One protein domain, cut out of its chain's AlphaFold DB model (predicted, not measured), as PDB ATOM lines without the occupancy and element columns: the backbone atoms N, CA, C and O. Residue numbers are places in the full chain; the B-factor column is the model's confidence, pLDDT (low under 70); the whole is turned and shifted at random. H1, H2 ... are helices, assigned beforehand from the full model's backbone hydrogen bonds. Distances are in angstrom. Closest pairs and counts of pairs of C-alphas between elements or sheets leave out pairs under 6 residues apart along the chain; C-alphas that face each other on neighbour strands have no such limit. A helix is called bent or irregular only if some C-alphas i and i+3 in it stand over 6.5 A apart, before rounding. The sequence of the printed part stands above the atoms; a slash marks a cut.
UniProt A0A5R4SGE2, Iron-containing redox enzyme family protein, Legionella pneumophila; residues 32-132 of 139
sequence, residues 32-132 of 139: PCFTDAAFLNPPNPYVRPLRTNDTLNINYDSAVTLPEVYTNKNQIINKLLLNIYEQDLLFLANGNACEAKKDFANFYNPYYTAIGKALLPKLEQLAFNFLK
ATOM      1  N   PRO A  32      41.727  -7.496 -20.312       93.00
ATOM      2  CA  PRO A  32      41.738  -8.216 -21.589       93.00
ATOM      3  C   PRO A  32      41.350  -7.354 -22.799       93.00
ATOM      4  O   PRO A  32      41.840  -7.575 -23.909       93.00
ATOM      5  N   CYS A  33      40.511  -6.340 -22.580       93.44
ATOM      6  CA  CYS A  33      40.060  -5.410 -23.606       93.44
ATOM      7  C   CYS A  33      41.149  -4.447 -24.111       93.44
ATOM      8  O   CYS A  33      40.936  -3.799 -25.131       93.44
ATOM      9  N   PHE A  34      42.300  -4.330 -23.440       92.94
ATOM     10  CA  PHE A  34      43.361  -3.372 -23.800       92.94
ATOM     11  C   PHE A  34      44.573  -3.997 -24.496       92.94
ATOM     12  O   PHE A  34      45.562  -3.312 -24.771       92.94
ATOM     13  N   THR A  35      44.475  -5.287 -24.805       82.75
ATOM     14  CA  THR A  35      45.502  -6.054 -25.510       82.75
ATOM     15  C   THR A  35      45.756  -5.537 -26.928       82.75
ATOM     16  O   THR A  35      44.942  -4.831 -27.532       82.75
ATOM     17  N   ASP A  36      46.924  -5.881 -27.463       80.25
ATOM     18  CA  ASP A  36      47.353  -5.439 -28.785       80.25
ATOM     19  C   ASP A  36      46.594  -6.226 -29.863       80.25
ATOM     20  O   ASP A  36      46.966  -7.340 -30.226       80.25
ATOM     21  N   ALA A  37      45.492  -5.661 -30.360       72.25
ATOM     22  CA  ALA A  37      44.726  -6.241 -31.459       72.25
ATOM     23  C   ALA A  37      45.193  -5.659 -32.800       72.25
ATOM     24  O   ALA A  37      45.259  -4.439 -32.957       72.25
ATOM     25  N   ALA A  38      45.487  -6.532 -33.771       64.31
ATOM     26  CA  ALA A  38      45.982  -6.124 -35.085       64.31
ATOM     27  C   ALA A  38      44.940  -5.284 -35.841       64.31
ATOM     28  O   ALA A  38      45.274  -4.189 -36.261       64.31
ATOM     29  N   PHE A  39      43.687  -5.747 -35.941       67.56
ATOM     30  CA  PHE A  39      42.511  -5.011 -36.430       67.56
ATOM     31  C   PHE A  39      41.243  -5.760 -35.983       67.56
ATOM     32  O   PHE A  39      41.214  -6.989 -36.030       67.56
ATOM     33  N   LEU A  40      40.199  -5.047 -35.546       69.88
ATOM     34  CA  LEU A  40      38.941  -5.663 -35.101       69.88
ATOM     35  C   LEU A  40      37.967  -5.787 -36.275       69.88
ATOM     36  O   LEU A  40      37.522  -4.775 -36.814       69.88
ATOM     37  N   ASN A  41      37.633  -7.016 -36.662       66.38
ATOM     38  CA  ASN A  41      36.600  -7.295 -37.654       66.38
ATOM     39  C   ASN A  41      35.766  -8.516 -37.211       66.38
ATOM     40  O   ASN A  41      36.318  -9.617 -37.189       66.38
ATOM     41  N   PRO A  42      34.476  -8.359 -36.852       74.25
ATOM     42  CA  PRO A  42      33.700  -7.113 -36.820       74.25
ATOM     43  C   PRO A  42      34.187  -6.124 -35.737       74.25
ATOM     44  O   PRO A  42      34.886  -6.524 -34.803       74.25
ATOM     45  N   PRO A  43      33.847  -4.824 -35.843       79.94
ATOM     46  CA  PRO A  43      34.214  -3.833 -34.835       79.94
ATOM     47  C   PRO A  43      33.579  -4.167 -33.478       79.94
ATOM     48  O   PRO A  43      32.377  -4.415 -33.383       79.94
ATOM     49  N   ASN A  44      34.390  -4.131 -32.419       86.88
ATOM     50  CA  ASN A  44      33.967  -4.376 -31.043       86.88
ATOM     51  C   ASN A  44      34.239  -3.114 -30.200       86.88
ATOM     52  O   ASN A  44      35.408  -2.759 -30.033       86.88
ATOM     53  N   PRO A  45      33.204  -2.431 -29.668       90.38
ATOM     54  CA  PRO A  45      33.364  -1.146 -28.978       90.38
ATOM     55  C   PRO A  45      34.096  -1.257 -27.634       90.38
ATOM     56  O   PRO A  45      34.513  -0.243 -27.072       90.38
ATOM     57  N   TYR A  46      34.252  -2.472 -27.109       92.44
ATOM     58  CA  TYR A  46      34.878  -2.730 -25.817       92.44
ATOM     59  C   TYR A  46      36.391  -2.935 -25.937       92.44
ATOM     60  O   TYR A  46      37.114  -2.682 -24.981       92.44
ATOM     61  N   VAL A  47      36.891  -3.373 -27.099       91.75
ATOM     62  CA  VAL A  47      38.323  -3.637 -27.303       91.75
ATOM     63  C   VAL A  47      39.029  -2.355 -27.740       91.75
ATOM     64  O   VAL A  47      38.746  -1.790 -28.795       91.75
ATOM     65  N   ARG A  48      39.967  -1.885 -26.916       91.38
ATOM     66  CA  ARG A  48      40.645  -0.590 -27.042       91.38
ATOM     67  C   ARG A  48      42.164  -0.781 -26.942       91.38
ATOM     68  O   ARG A  48      42.722  -0.623 -25.857       91.38
ATOM     69  N   PRO A  49      42.854  -1.121 -28.046       91.00
ATOM     70  CA  PRO A  49      44.267  -1.493 -28.005       91.00
ATOM     71  C   PRO A  49      45.155  -0.383 -27.444       91.00
ATOM     72  O   PRO A  49      45.159   0.738 -27.966       91.00
ATOM     73  N   LEU A  50      45.953  -0.698 -26.421       91.19
ATOM     74  CA  LEU A  50      46.816   0.279 -25.757       91.19
ATOM     75  C   LEU A  50      48.304   0.144 -26.084       91.19
ATOM     76  O   LEU A  50      49.050   1.013 -25.654       91.19
ATOM     77  N   ARG A  51      48.766  -0.841 -26.873       88.94
ATOM     78  CA  ARG A  51      50.217  -1.064 -27.069       88.94
ATOM     79  C   ARG A  51      50.882  -1.214 -25.704       88.94
ATOM     80  O   ARG A  51      51.686  -0.379 -25.298       88.94
ATOM     81  N   THR A  52      50.438  -2.212 -24.940       89.69
ATOM     82  CA  THR A  52      50.688  -2.314 -23.484       89.69
ATOM     83  C   THR A  52      52.171  -2.171 -23.118       89.69
ATOM     84  O   THR A  52      52.508  -1.412 -22.209       89.69
ATOM     85  N   ASN A  53      53.061  -2.794 -23.896       89.69
ATOM     86  CA  ASN A  53      54.512  -2.676 -23.733       89.69
ATOM     87  C   ASN A  53      55.022  -1.241 -23.926       89.69
ATOM     88  O   ASN A  53      55.824  -0.757 -23.131       89.69
ATOM     89  N   ASP A  54      54.552  -0.534 -24.953       91.50
ATOM     90  CA  ASP A  54      54.952   0.855 -25.193       91.50
ATOM     91  C   ASP A  54      54.408   1.771 -24.095       91.50
ATOM     92  O   ASP A  54      55.113   2.654 -23.610       91.50
ATOM     93  N   THR A  55      53.177   1.514 -23.649       93.62
ATOM     94  CA  THR A  55      52.524   2.275 -22.579       93.62
ATOM     95  C   THR A  55      53.273   2.178 -21.255       93.62
ATOM     96  O   THR A  55      53.371   3.176 -20.545       93.62
ATOM     97  N   LEU A  56      53.863   1.029 -20.924       92.81
ATOM     98  CA  LEU A  56      54.683   0.883 -19.716       92.81
ATOM     99  C   LEU A  56      56.031   1.616 -19.798       92.81
ATOM    100  O   LEU A  56      56.612   1.939 -18.761       92.81
ATOM    101  N   ASN A  57      56.517   1.900 -21.008       91.12
ATOM    102  CA  ASN A  57      57.859   2.433 -21.247       91.12
ATOM    103  C   ASN A  57      57.912   3.955 -21.474       91.12
ATOM    104  O   ASN A  57      59.008   4.505 -21.607       91.12
ATOM    105  N   ILE A  58      56.777   4.665 -21.506       92.19
ATOM    106  CA  ILE A  58      56.801   6.132 -21.612       92.19
ATOM    107  C   ILE A  58      57.158   6.807 -20.279       92.19
ATOM    108  O   ILE A  58      56.952   6.274 -19.187       92.19
ATOM    109  N   ASN A  59      57.686   8.028 -20.370       91.44
ATOM    110  CA  ASN A  59      57.990   8.850 -19.205       91.44
ATOM    111  C   ASN A  59      56.726   9.567 -18.681       91.44
ATOM    112  O   ASN A  59      56.243  10.503 -19.320       91.44
ATOM    113  N   TYR A  60      56.244   9.160 -17.502       93.25
ATOM    114  CA  TYR A  60      55.100   9.753 -16.783       93.25
ATOM    115  C   TYR A  60      55.500  10.773 -15.699       93.25
ATOM    116  O   TYR A  60      54.649  11.256 -14.944       93.25
ATOM    117  N   ASP A  61      56.787  11.099 -15.588       91.25
ATOM    118  CA  ASP A  61      57.285  12.005 -14.551       91.25
ATOM    119  C   ASP A  61      57.104  13.477 -14.941       91.25
ATOM    120  O   ASP A  61      56.934  14.326 -14.067       91.25
ATOM    121  N   SER A  62      57.057  13.773 -16.243       91.25
ATOM    122  CA  SER A  62      56.829  15.114 -16.788       91.25
ATOM    123  C   SER A  62      55.546  15.185 -17.610       91.25
ATOM    124  O   SER A  62      55.222  14.252 -18.347       91.25
ATOM    125  N   ALA A  63      54.830  16.309 -17.524       94.19
ATOM    126  CA  ALA A  63      53.703  16.587 -18.412       94.19
ATOM    127  C   ALA A  63      54.156  16.696 -19.878       94.19
ATOM    128  O   ALA A  63      55.345  16.851 -20.161       94.19
ATOM    129  N   VAL A  64      53.210  16.550 -20.801       94.50
ATOM    130  CA  VAL A  64      53.392  16.873 -22.218       94.50
ATOM    131  C   VAL A  64      53.466  18.391 -22.342       94.50
ATOM    132  O   VAL A  64      52.659  19.089 -21.739       94.50
ATOM    133  N   THR A  65      54.434  18.890 -23.103       94.19
ATOM    134  CA  THR A  65      54.562  20.301 -23.496       94.19
ATOM    135  C   THR A  65      53.927  20.548 -24.869       94.19
ATOM    136  O   THR A  65      53.687  19.599 -25.618       94.19
ATOM    137  N   LEU A  66      53.677  21.808 -25.246       92.50
ATOM    138  CA  LEU A  66      53.083  22.134 -26.551       92.50
ATOM    139  C   LEU A  66      53.845  21.503 -27.746       92.50
ATOM    140  O   LEU A  66      53.197  20.878 -28.591       92.50
ATOM    141  N   PRO A  67      55.194  21.544 -27.813       94.00
ATOM    142  CA  PRO A  67      55.943  20.876 -28.884       94.00
ATOM    143  C   PRO A  67      55.842  19.340 -28.864       94.00
ATOM    144  O   PRO A  67      56.189  18.681 -29.842       94.00
ATOM    145  N   GLU A  68      55.388  18.747 -27.757       93.88
ATOM    146  CA  GLU A  68      55.259  17.299 -27.583       93.88
ATOM    147  C   GLU A  68      53.846  16.769 -27.882       93.88
ATOM    148  O   GLU A  68      53.632  15.553 -27.838       93.88
ATOM    149  N   VAL A  69      52.874  17.623 -28.221       92.88
ATOM    150  CA  VAL A  69      51.476  17.221 -28.482       92.88
ATOM    151  C   VAL A  69      51.360  16.182 -29.608       92.88
ATOM    152  O   VAL A  69      50.485  15.320 -29.576       92.88
ATOM    153  N   TYR A  70      52.273  16.188 -30.574       93.19
ATOM    154  CA  TYR A  70      52.284  15.242 -31.701       93.19
ATOM    155  C   TYR A  70      53.045  13.936 -31.398       93.19
ATOM    156  O   TYR A  70      53.196  13.086 -32.273       93.19
ATOM    157  N   THR A  71      53.571  13.770 -30.180       94.88
ATOM    158  CA  THR A  71      54.411  12.618 -29.822       94.88
ATOM    159  C   THR A  71      53.591  11.380 -29.461       94.88
ATOM    160  O   THR A  71      52.450  11.457 -29.001       94.88
ATOM    161  N   ASN A  72      54.227  10.209 -29.568       93.94
ATOM    162  CA  ASN A  72      53.640   8.942 -29.126       93.94
ATOM    163  C   ASN A  72      53.290   8.947 -27.624       93.94
ATOM    164  O   ASN A  72      52.306   8.331 -27.222       93.94
ATOM    165  N   LYS A  73      54.052   9.680 -26.796       94.56
ATOM    166  CA  LYS A  73      53.735   9.883 -25.374       94.56
ATOM    167  C   LYS A  73      52.350  10.508 -25.218       94.56
ATOM    168  O   LYS A  73      51.516   9.960 -24.500       94.56
ATOM    169  N   ASN A  74      52.088  11.613 -25.921       96.06
ATOM    170  CA  ASN A  74      50.787  12.272 -25.866       96.06
ATOM    171  C   ASN A  74      49.675  11.372 -26.425       96.06
ATOM    172  O   ASN A  74      48.602  11.278 -25.831       96.06
ATOM    173  N   GLN A  75      49.936  10.652 -27.520       95.69
ATOM    174  CA  GLN A  75      48.973   9.704 -28.083       95.69
ATOM    175  C   GLN A  75      48.564   8.626 -27.067       95.69
ATOM    176  O   GLN A  75      47.375   8.378 -26.884       95.69
ATOM    177  N   ILE A  76      49.526   8.001 -26.385       96.00
ATOM    178  CA  ILE A  76      49.265   6.960 -25.380       96.00
ATOM    179  C   ILE A  76      48.454   7.514 -24.205       96.00
ATOM    180  O   ILE A  76      47.458   6.905 -23.817       96.00
ATOM    181  N   ILE A  77      48.831   8.684 -23.677       97.12
ATOM    182  CA  ILE A  77      48.106   9.328 -22.571       97.12
ATOM    183  C   ILE A  77      46.651   9.606 -22.973       97.12
ATOM    184  O   ILE A  77      45.737   9.281 -22.220       97.12
ATOM    185  N   ASN A  78      46.414  10.128 -24.180       97.12
ATOM    186  CA  ASN A  78      45.057  10.388 -24.663       97.12
ATOM    187  C   ASN A  78      44.244   9.103 -24.873       97.12
ATOM    188  O   ASN A  78      43.057   9.089 -24.569       97.12
ATOM    189  N   LYS A  79      44.859   8.002 -25.331       96.06
ATOM    190  CA  LYS A  79      44.170   6.702 -25.434       96.06
ATOM    191  C   LYS A  79      43.782   6.150 -24.059       96.06
ATOM    192  O   LYS A  79      42.683   5.624 -23.911       96.06
ATOM    193  N   LEU A  80      44.656   6.291 -23.057       97.25
ATOM    194  CA  LEU A  80      44.345   5.925 -21.673       97.25
ATOM    195  C   LEU A  80      43.163   6.740 -21.139       97.25
ATOM    196  O   LEU A  80      42.200   6.156 -20.649       97.25
ATOM    197  N   LEU A  81      43.225   8.070 -21.277       98.25
ATOM    198  CA  LEU A  81      42.160   8.981 -20.854       98.25
ATOM    199  C   LEU A  81      40.828   8.645 -21.523       98.25
ATOM    200  O   LEU A  81      39.825   8.492 -20.832       98.25
ATOM    201  N   LEU A  82      40.828   8.465 -22.846       97.69
ATOM    202  CA  LEU A  82      39.627   8.129 -23.602       97.69
ATOM    203  C   LEU A  82      38.967   6.858 -23.061       97.69
ATOM    204  O   LEU A  82      37.783   6.888 -22.749       97.69
ATOM    205  N   ASN A  83      39.738   5.784 -22.859       96.12
ATOM    206  CA  ASN A  83      39.206   4.539 -22.307       96.12
ATOM    207  C   ASN A  83      38.589   4.744 -20.911       96.12
ATOM    208  O   ASN A  83      37.528   4.196 -20.635       96.12
ATOM    209  N   ILE A  84      39.232   5.533 -20.038       98.00
ATOM    210  CA  ILE A  84      38.754   5.794 -18.667       98.00
ATOM    211  C   ILE A  84      37.460   6.621 -18.665       98.00
ATOM    212  O   ILE A  84      36.569   6.368 -17.849       98.00
ATOM    213  N   TYR A  85      37.347   7.613 -19.550       98.25
ATOM    214  CA  TYR A  85      36.122   8.402 -19.699       98.25
ATOM    215  C   TYR A  85      34.988   7.565 -20.291       98.25
ATOM    216  O   TYR A  85      33.858   7.608 -19.817       98.25
ATOM    217  N   GLU A  86      35.291   6.762 -21.307       97.12
ATOM    218  CA  GLU A  86      34.315   5.924 -21.999       97.12
ATOM    219  C   GLU A  86      33.769   4.782 -21.129       97.12
ATOM    220  O   GLU A  86      32.682   4.283 -21.405       97.12
ATOM    221  N   GLN A  87      34.450   4.396 -20.048       96.62
ATOM    222  CA  GLN A  87      33.901   3.452 -19.065       96.62
ATOM    223  C   GLN A  87      32.667   3.988 -18.316       96.62
ATOM    224  O   GLN A  87      31.918   3.183 -17.764       96.62
ATOM    225  N   ASP A  88      32.420   5.303 -18.329       96.31
ATOM    226  CA  ASP A  88      31.180   5.902 -17.806       96.31
ATOM    227  C   ASP A  88      30.057   5.963 -18.860       96.31
ATOM    228  O   ASP A  88      28.917   6.302 -18.542       96.31
ATOM    229  N   LEU A  89      30.366   5.655 -20.124       96.75
ATOM    230  CA  LEU A  89      29.414   5.656 -21.231       96.75
ATOM    231  C   LEU A  89      28.917   4.239 -21.507       96.75
ATOM    232  O   LEU A  89      29.662   3.272 -21.372       96.75
ATOM    233  N   LEU A  90      27.670   4.100 -21.961       93.94
ATOM    234  CA  LEU A  90      27.117   2.813 -22.384       93.94
ATOM    235  C   LEU A  90      27.288   2.620 -23.896       93.94
ATOM    236  O   LEU A  90      26.663   3.320 -24.690       93.94
ATOM    237  N   PHE A  91      28.073   1.618 -24.285       91.56
ATOM    238  CA  PHE A  91      28.180   1.149 -25.663       91.56
ATOM    239  C   PHE A  91      27.417  -0.158 -25.832       91.56
ATOM    240  O   PHE A  91      27.469  -1.036 -24.973       91.56
ATOM    241  N   LEU A  92      26.737  -0.295 -26.968       87.81
ATOM    242  CA  LEU A  92      26.096  -1.535 -27.389       87.81
ATOM    243  C   LEU A  92      26.802  -2.046 -28.644       87.81
ATOM    244  O   LEU A  92      27.176  -1.267 -29.521       87.81
ATOM    245  N   ALA A  93      27.009  -3.359 -28.723       84.06
ATOM    246  CA  ALA A  93      27.640  -3.969 -29.885       84.06
ATOM    247  C   ALA A  93      26.687  -3.938 -31.089       84.06
ATOM    248  O   ALA A  93      25.517  -4.307 -30.976       84.06
ATOM    249  N   ASN A  94      27.208  -3.560 -32.256       73.69
ATOM    250  CA  ASN A  94      26.487  -3.700 -33.517       73.69
ATOM    251  C   ASN A  94      26.534  -5.177 -33.936       73.69
ATOM    252  O   ASN A  94      27.552  -5.640 -34.444       73.69
ATOM    253  N   GLY A  95      25.459  -5.932 -33.694       72.44
ATOM    254  CA  GLY A  95      25.355  -7.342 -34.088       72.44
ATOM    255  C   GLY A  95      25.063  -8.289 -32.922       72.44
ATOM    256  O   GLY A  95      24.235  -7.993 -32.062       72.44
ATOM    257  N   ASN A  96      25.702  -9.463 -32.915       67.75
ATOM    258  CA  ASN A  96      25.401 -10.535 -31.964       67.75
ATOM    259  C   ASN A  96      25.950 -10.226 -30.559       67.75
ATOM    260  O   ASN A  96      27.096 -10.537 -30.230       67.75
ATOM    261  N   ALA A  97      25.109  -9.644 -29.703       68.31
ATOM    262  CA  ALA A  97      25.445  -9.291 -28.324       68.31
ATOM    263  C   ALA A  97      26.011 -10.462 -27.492       68.31
ATOM    264  O   ALA A  97      26.755 -10.223 -26.542       68.31
ATOM    265  N   CYS A  98      25.705 -11.719 -27.840       72.31
ATOM    266  CA  CYS A  98      26.248 -12.886 -27.143       72.31
ATOM    267  C   CYS A  98      27.767 -13.024 -27.298       72.31
ATOM    268  O   CYS A  98      28.433 -13.387 -26.330       72.31
ATOM    269  N   GLU A  99      28.319 -12.709 -28.469       73.12
ATOM    270  CA  GLU A  99      29.760 -12.835 -28.733       73.12
ATOM    271  C   GLU A  99      30.548 -11.737 -28.010       73.12
ATOM    272  O   GLU A  99      31.593 -12.001 -27.418       73.12
ATOM    273  N   ALA A 100      29.989 -10.526 -27.953       83.88
ATOM    274  CA  ALA A 100      30.612  -9.383 -27.291       83.88
ATOM    275  C   ALA A 100      30.338  -9.319 -25.774       83.88
ATOM    276  O   ALA A 100      30.886  -8.461 -25.083       83.88
ATOM    277  N   LYS A 101      29.511 -10.222 -25.222       88.81
ATOM    278  CA  LYS A 101      29.109 -10.218 -23.802       88.81
ATOM    279  C   LYS A 101      30.298 -10.318 -22.849       88.81
ATOM    280  O   LYS A 101      30.302  -9.684 -21.795       88.81
ATOM    281  N   LYS A 102      31.300 -11.127 -23.206       91.56
ATOM    282  CA  LYS A 102      32.517 -11.284 -22.402       91.56
ATOM    283  C   LYS A 102      33.306  -9.977 -22.349       91.56
ATOM    284  O   LYS A 102      33.715  -9.561 -21.271       91.56
ATOM    285  N   ASP A 103      33.473  -9.319 -23.490       91.69
ATOM    286  CA  ASP A 103      34.233  -8.073 -23.571       91.69
ATOM    287  C   ASP A 103      33.478  -6.903 -22.942       91.69
ATOM    288  O   ASP A 103      34.093  -6.096 -22.258       91.69
ATOM    289  N   PHE A 104      32.146  -6.874 -23.051       94.06
ATOM    290  CA  PHE A 104      31.301  -5.956 -22.286       94.06
ATOM    291  C   PHE A 104      31.591  -6.078 -20.783       94.06
ATOM    292  O   PHE A 104      31.900  -5.090 -20.120       94.06
ATOM    293  N   ALA A 105      31.562  -7.302 -20.243       95.25
ATOM    294  CA  ALA A 105      31.820  -7.539 -18.824       95.25
ATOM    295  C   ALA A 105      33.258  -7.179 -18.404       95.25
ATOM    296  O   ALA A 105      33.469  -6.739 -17.276       95.25
ATOM    297  N   ASN A 106      34.240  -7.350 -19.292       95.31
ATOM    298  CA  ASN A 106      35.633  -6.982 -19.031       95.31
ATOM    299  C   ASN A 106      35.858  -5.463 -19.081       95.31
ATOM    300  O   ASN A 106      36.565  -4.921 -18.230       95.31
ATOM    301  N   PHE A 107      35.249  -4.766 -20.044       96.06
ATOM    302  CA  PHE A 107      35.391  -3.319 -20.207       96.06
ATOM    303  C   PHE A 107      34.732  -2.551 -19.055       96.06
ATOM    304  O   PHE A 107      35.346  -1.635 -18.510       96.06
ATOM    305  N   TYR A 108      33.545  -2.989 -18.623       96.75
ATOM    306  CA  TYR A 108      32.805  -2.427 -17.484       96.75
ATOM    307  C   TYR A 108      33.104  -3.113 -16.146       96.75
ATOM    308  O   TYR A 108      32.323  -3.011 -15.198       96.75
ATOM    309  N   ASN A 109      34.209  -3.854 -16.046       97.56
ATOM    310  CA  ASN A 109      34.568  -4.523 -14.804       97.56
ATOM    311  C   ASN A 109      34.881  -3.477 -13.708       97.56
ATOM    312  O   ASN A 109      35.841  -2.715 -13.871       97.56
ATOM    313  N   PRO A 110      34.169  -3.489 -12.561       97.88
ATOM    314  CA  PRO A 110      34.339  -2.487 -11.508       97.88
ATOM    315  C   PRO A 110      35.773  -2.354 -10.988       97.88
ATOM    316  O   PRO A 110      36.187  -1.261 -10.609       97.88
ATOM    317  N   TYR A 111      36.541  -3.448 -10.987       97.88
ATOM    318  CA  TYR A 111      37.940  -3.446 -10.561       97.88
ATOM    319  C   TYR A 111      38.805  -2.571 -11.476       97.88
ATOM    320  O   TYR A 111      39.504  -1.679 -11.000       97.88
ATOM    321  N   TYR A 112      38.721  -2.774 -12.795       97.56
ATOM    322  CA  TYR A 112      39.497  -1.984 -13.752       97.56
ATOM    323  C   TYR A 112      38.981  -0.549 -13.858       97.56
ATOM    324  O   TYR A 112      39.793   0.367 -13.968       97.56
ATOM    325  N   THR A 113      37.666  -0.330 -13.761       97.81
ATOM    326  CA  THR A 113      37.082   1.019 -13.728       97.81
ATOM    327  C   THR A 113      37.588   1.816 -12.527       97.81
ATOM    328  O   THR A 113      38.032   2.951 -12.692       97.81
ATOM    329  N   ALA A 114      37.608   1.227 -11.326       97.94
ATOM    330  CA  ALA A 114      38.119   1.895 -10.127       97.94
ATOM    331  C   ALA A 114      39.603   2.276 -10.259       97.94
ATOM    332  O   ALA A 114      39.994   3.387  -9.900       97.94
ATOM    333  N   ILE A 115      40.424   1.388 -10.829       98.00
ATOM    334  CA  ILE A 115      41.840   1.671 -11.099       98.00
ATOM    335  C   ILE A 115      41.984   2.802 -12.123       98.00
ATOM    336  O   ILE A 115      42.773   3.718 -11.907       98.00
ATOM    337  N   GLY A 116      41.194   2.783 -13.200       97.62
ATOM    338  CA  GLY A 116      41.160   3.860 -14.189       97.62
ATOM    339  C   GLY A 116      40.871   5.219 -13.544       97.62
ATOM    340  O   GLY A 116      41.606   6.180 -13.768       97.62
ATOM    341  N   LYS A 117      39.874   5.291 -12.651       97.69
ATOM    342  CA  LYS A 117      39.572   6.518 -11.892       97.69
ATOM    343  C   LYS A 117      40.716   6.959 -10.980       97.69
ATOM    344  O   LYS A 117      40.947   8.157 -10.855       97.69
ATOM    345  N   ALA A 118      41.458   6.030 -10.382       96.81
ATOM    346  CA  ALA A 118      42.626   6.364  -9.565       96.81
ATOM    347  C   ALA A 118      43.792   6.943 -10.395       96.81
ATOM    348  O   ALA A 118      44.537   7.791  -9.905       96.81
ATOM    349  N   LEU A 119      43.941   6.520 -11.656       97.31
ATOM    350  CA  LEU A 119      44.957   7.036 -12.584       97.31
ATOM    351  C   LEU A 119      44.596   8.413 -13.165       97.31
ATOM    352  O   LEU A 119      45.493   9.179 -13.532       97.31
ATOM    353  N   LEU A 120      43.299   8.721 -13.247       96.56
ATOM    354  CA  LEU A 120      42.753   9.854 -13.991       96.56
ATOM    355  C   LEU A 120      43.386  11.215 -13.633       96.56
ATOM    356  O   LEU A 120      43.886  11.860 -14.555       96.56
ATOM    357  N   PRO A 121      43.502  11.633 -12.352       95.62
ATOM    358  CA  PRO A 121      44.033  12.961 -12.026       95.62
ATOM    359  C   PRO A 121      45.468  13.170 -12.520       95.62
ATOM    360  O   PRO A 121      45.840  14.245 -12.993       95.62
ATOM    361  N   LYS A 122      46.298  12.122 -12.433       95.62
ATOM    362  CA  LYS A 122      47.682  12.182 -12.909       95.62
ATOM    363  C   LYS A 122      47.728  12.225 -14.434       95.62
ATOM    364  O   LYS A 122      48.514  12.993 -14.978       95.62
ATOM    365  N   LEU A 123      46.907  11.435 -15.125       97.25
ATOM    366  CA  LEU A 123      46.852  11.436 -16.589       97.25
ATOM    367  C   LEU A 123      46.367  12.781 -17.149       97.25
ATOM    368  O   LEU A 123      46.970  13.288 -18.092       97.25
ATOM    369  N   GLU A 124      45.353  13.395 -16.537       97.44
ATOM    370  CA  GLU A 124      44.873  14.735 -16.903       97.44
ATOM    371  C   GLU A 124      45.958  15.794 -16.691       97.44
ATOM    372  O   GLU A 124      46.210  16.612 -17.576       97.44
ATOM    373  N   GLN A 125      46.665  15.744 -15.555       95.88
ATOM    374  CA  GLN A 125      47.807  16.625 -15.317       95.88
ATOM    375  C   GLN A 125      48.879  16.445 -16.399       95.88
ATOM    376  O   GLN A 125      49.457  17.419 -16.871       95.88
ATOM    377  N   LEU A 126      49.165  15.208 -16.805       96.06
ATOM    378  CA  LEU A 126      50.163  14.951 -17.836       96.06
ATOM    379  C   LEU A 126      49.725  15.447 -19.217       96.06
ATOM    380  O   LEU A 126      50.574  15.930 -19.959       96.06
ATOM    381  N   ALA A 127      48.440  15.334 -19.554       96.62
ATOM    382  CA  ALA A 127      47.908  15.720 -20.857       96.62
ATOM    383  C   ALA A 127      47.693  17.230 -21.001       96.62
ATOM    384  O   ALA A 127      47.971  17.782 -22.059       96.62
ATOM    385  N   PHE A 128      47.193  17.900 -19.959       95.44
ATOM    386  CA  PHE A 128      46.616  19.243 -20.091       95.44
ATOM    387  C   PHE A 128      47.392  20.342 -19.368       95.44
ATOM    388  O   PHE A 128      47.083  21.517 -19.549       95.44
ATOM    389  N   ASN A 129      48.403  20.013 -18.557       94.44
ATOM    390  CA  ASN A 129      49.084  21.034 -17.757       94.44
ATOM    391  C   ASN A 129      49.818  22.091 -18.600       94.44
ATOM    392  O   ASN A 129      49.970  23.202 -18.106       94.44
ATOM    393  N   PHE A 130      50.215  21.795 -19.848       92.25
ATOM    394  CA  PHE A 130      50.812  22.808 -20.732       92.25
ATOM    395  C   PHE A 130      49.866  23.978 -21.027       92.25
ATOM    396  O   PHE A 130      50.334  25.089 -21.222       92.25
ATOM    397  N   LEU A 131      48.543  23.773 -20.978       92.12
ATOM    398  CA  LEU A 131      47.561  24.835 -21.226       92.12
ATOM    399  C   LEU A 131      47.648  25.988 -20.219       92.12
ATOM    400  O   LEU A 131      47.173  27.079 -20.510       92.12
ATOM    401  N   LYS A 132      48.250  25.768 -19.044       90.25
ATOM    402  CA  LYS A 132      48.472  26.834 -18.056       90.25
ATOM    403  C   LYS A 132      49.420  27.914 -18.562       90.25
ATOM    404  O   LYS A 132      49.262  29.063 -18.172       90.25
TER     405      LYS A 132
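What this domain is: This is residues 32 to 132 of the 139 residues of the protein "Iron-containing redox enzyme family protein" of Legionella pneumophila (UniProt A0A5R4SGE2). A bent helix, H4, folds along one side of H2, an unbent helix that lies nearest the middle of the model; the second arm of H4, H4b, packs on H2 at a steep angle, while the first arm, H4a, meets H2 only at residue 84. A third helix, H3, lies at one end of the longest axis, away from H2, and the short H1 comes close to H2, with two long stretches without a named element before and after H1. The printed part has 101 residues with four named helices, H1, H2, H3 and H4 in chain order, and no named strand; its class is all helix. It is only just compact, close to loose, with a radius of gyration of the C-alphas of 14.8 A, and elongated, with spans of 45 by 27 by 21 A.

How they stand to each other: Start at H4, residues 110 to 128, assigned as one helix by its hydrogen bonds but bent: C-alphas 118 and 121 are 7.2 A apart. Its arms, H4a of residues 110 to 118 and H4b of residues 121 to 128, stand at a steep tilt of 57 degrees. Look next at H2, residues 72 to 86, which touches H4b; the closest C-alphas are those of Ile 77 and Leu 123, 6.5 A apart, at a steep tilt of 53 degrees, opposite ways. H2 and H4a only just touch, with 3 pairs of C-alphas within 8 A, on the side of H2 through residue 84 alone; the closest C-alphas, of Ile 84 and Gly 116, are 5.4 A apart. H3, residues 97 to 107, is close to H4a but not clearly touching, the closest C-alphas, of Phe 107 and Thr 113, being 8.0 A apart; H3 is apart from H2 and H4b. H1, residues 52 to 57, is close to H2 but not clearly touching, with the C-alphas of Thr 55 and Ile 76 closest at 6.4 A. In H1, H2, H4a and H4b every O i to N i+4 pair is within hydrogen-bond range; in H3 it is 5 of 7.

Where its parts are: Find C-alpha 110 at (34.339, -2.487, -11.508), where H4a begins; it spans 12.3 A, and H4b spans 10.5 A, ending at C-alpha 128, (46.616, 19.243, -20.091). H2 runs 20.8 A from C-alpha 72 at (53.640, 8.942, -29.126). H3 spans 14.2 A and is irregular, with C-alphas 99 and 102 7.1 A apart, and H1 spans 8.9 A.

The domain as a whole: The two C-alphas farthest apart are those of Cys 98 and Lys 132, 46.4 A. The printed part has no cut. The link from H1 to H2 is long, with 14 residues; H2 to H3 is short, and H3 to H4 is tight. Mean pLDDT of the printed part is 90.9; look for values under 70 at residues 38 to 41 and 96 to 97.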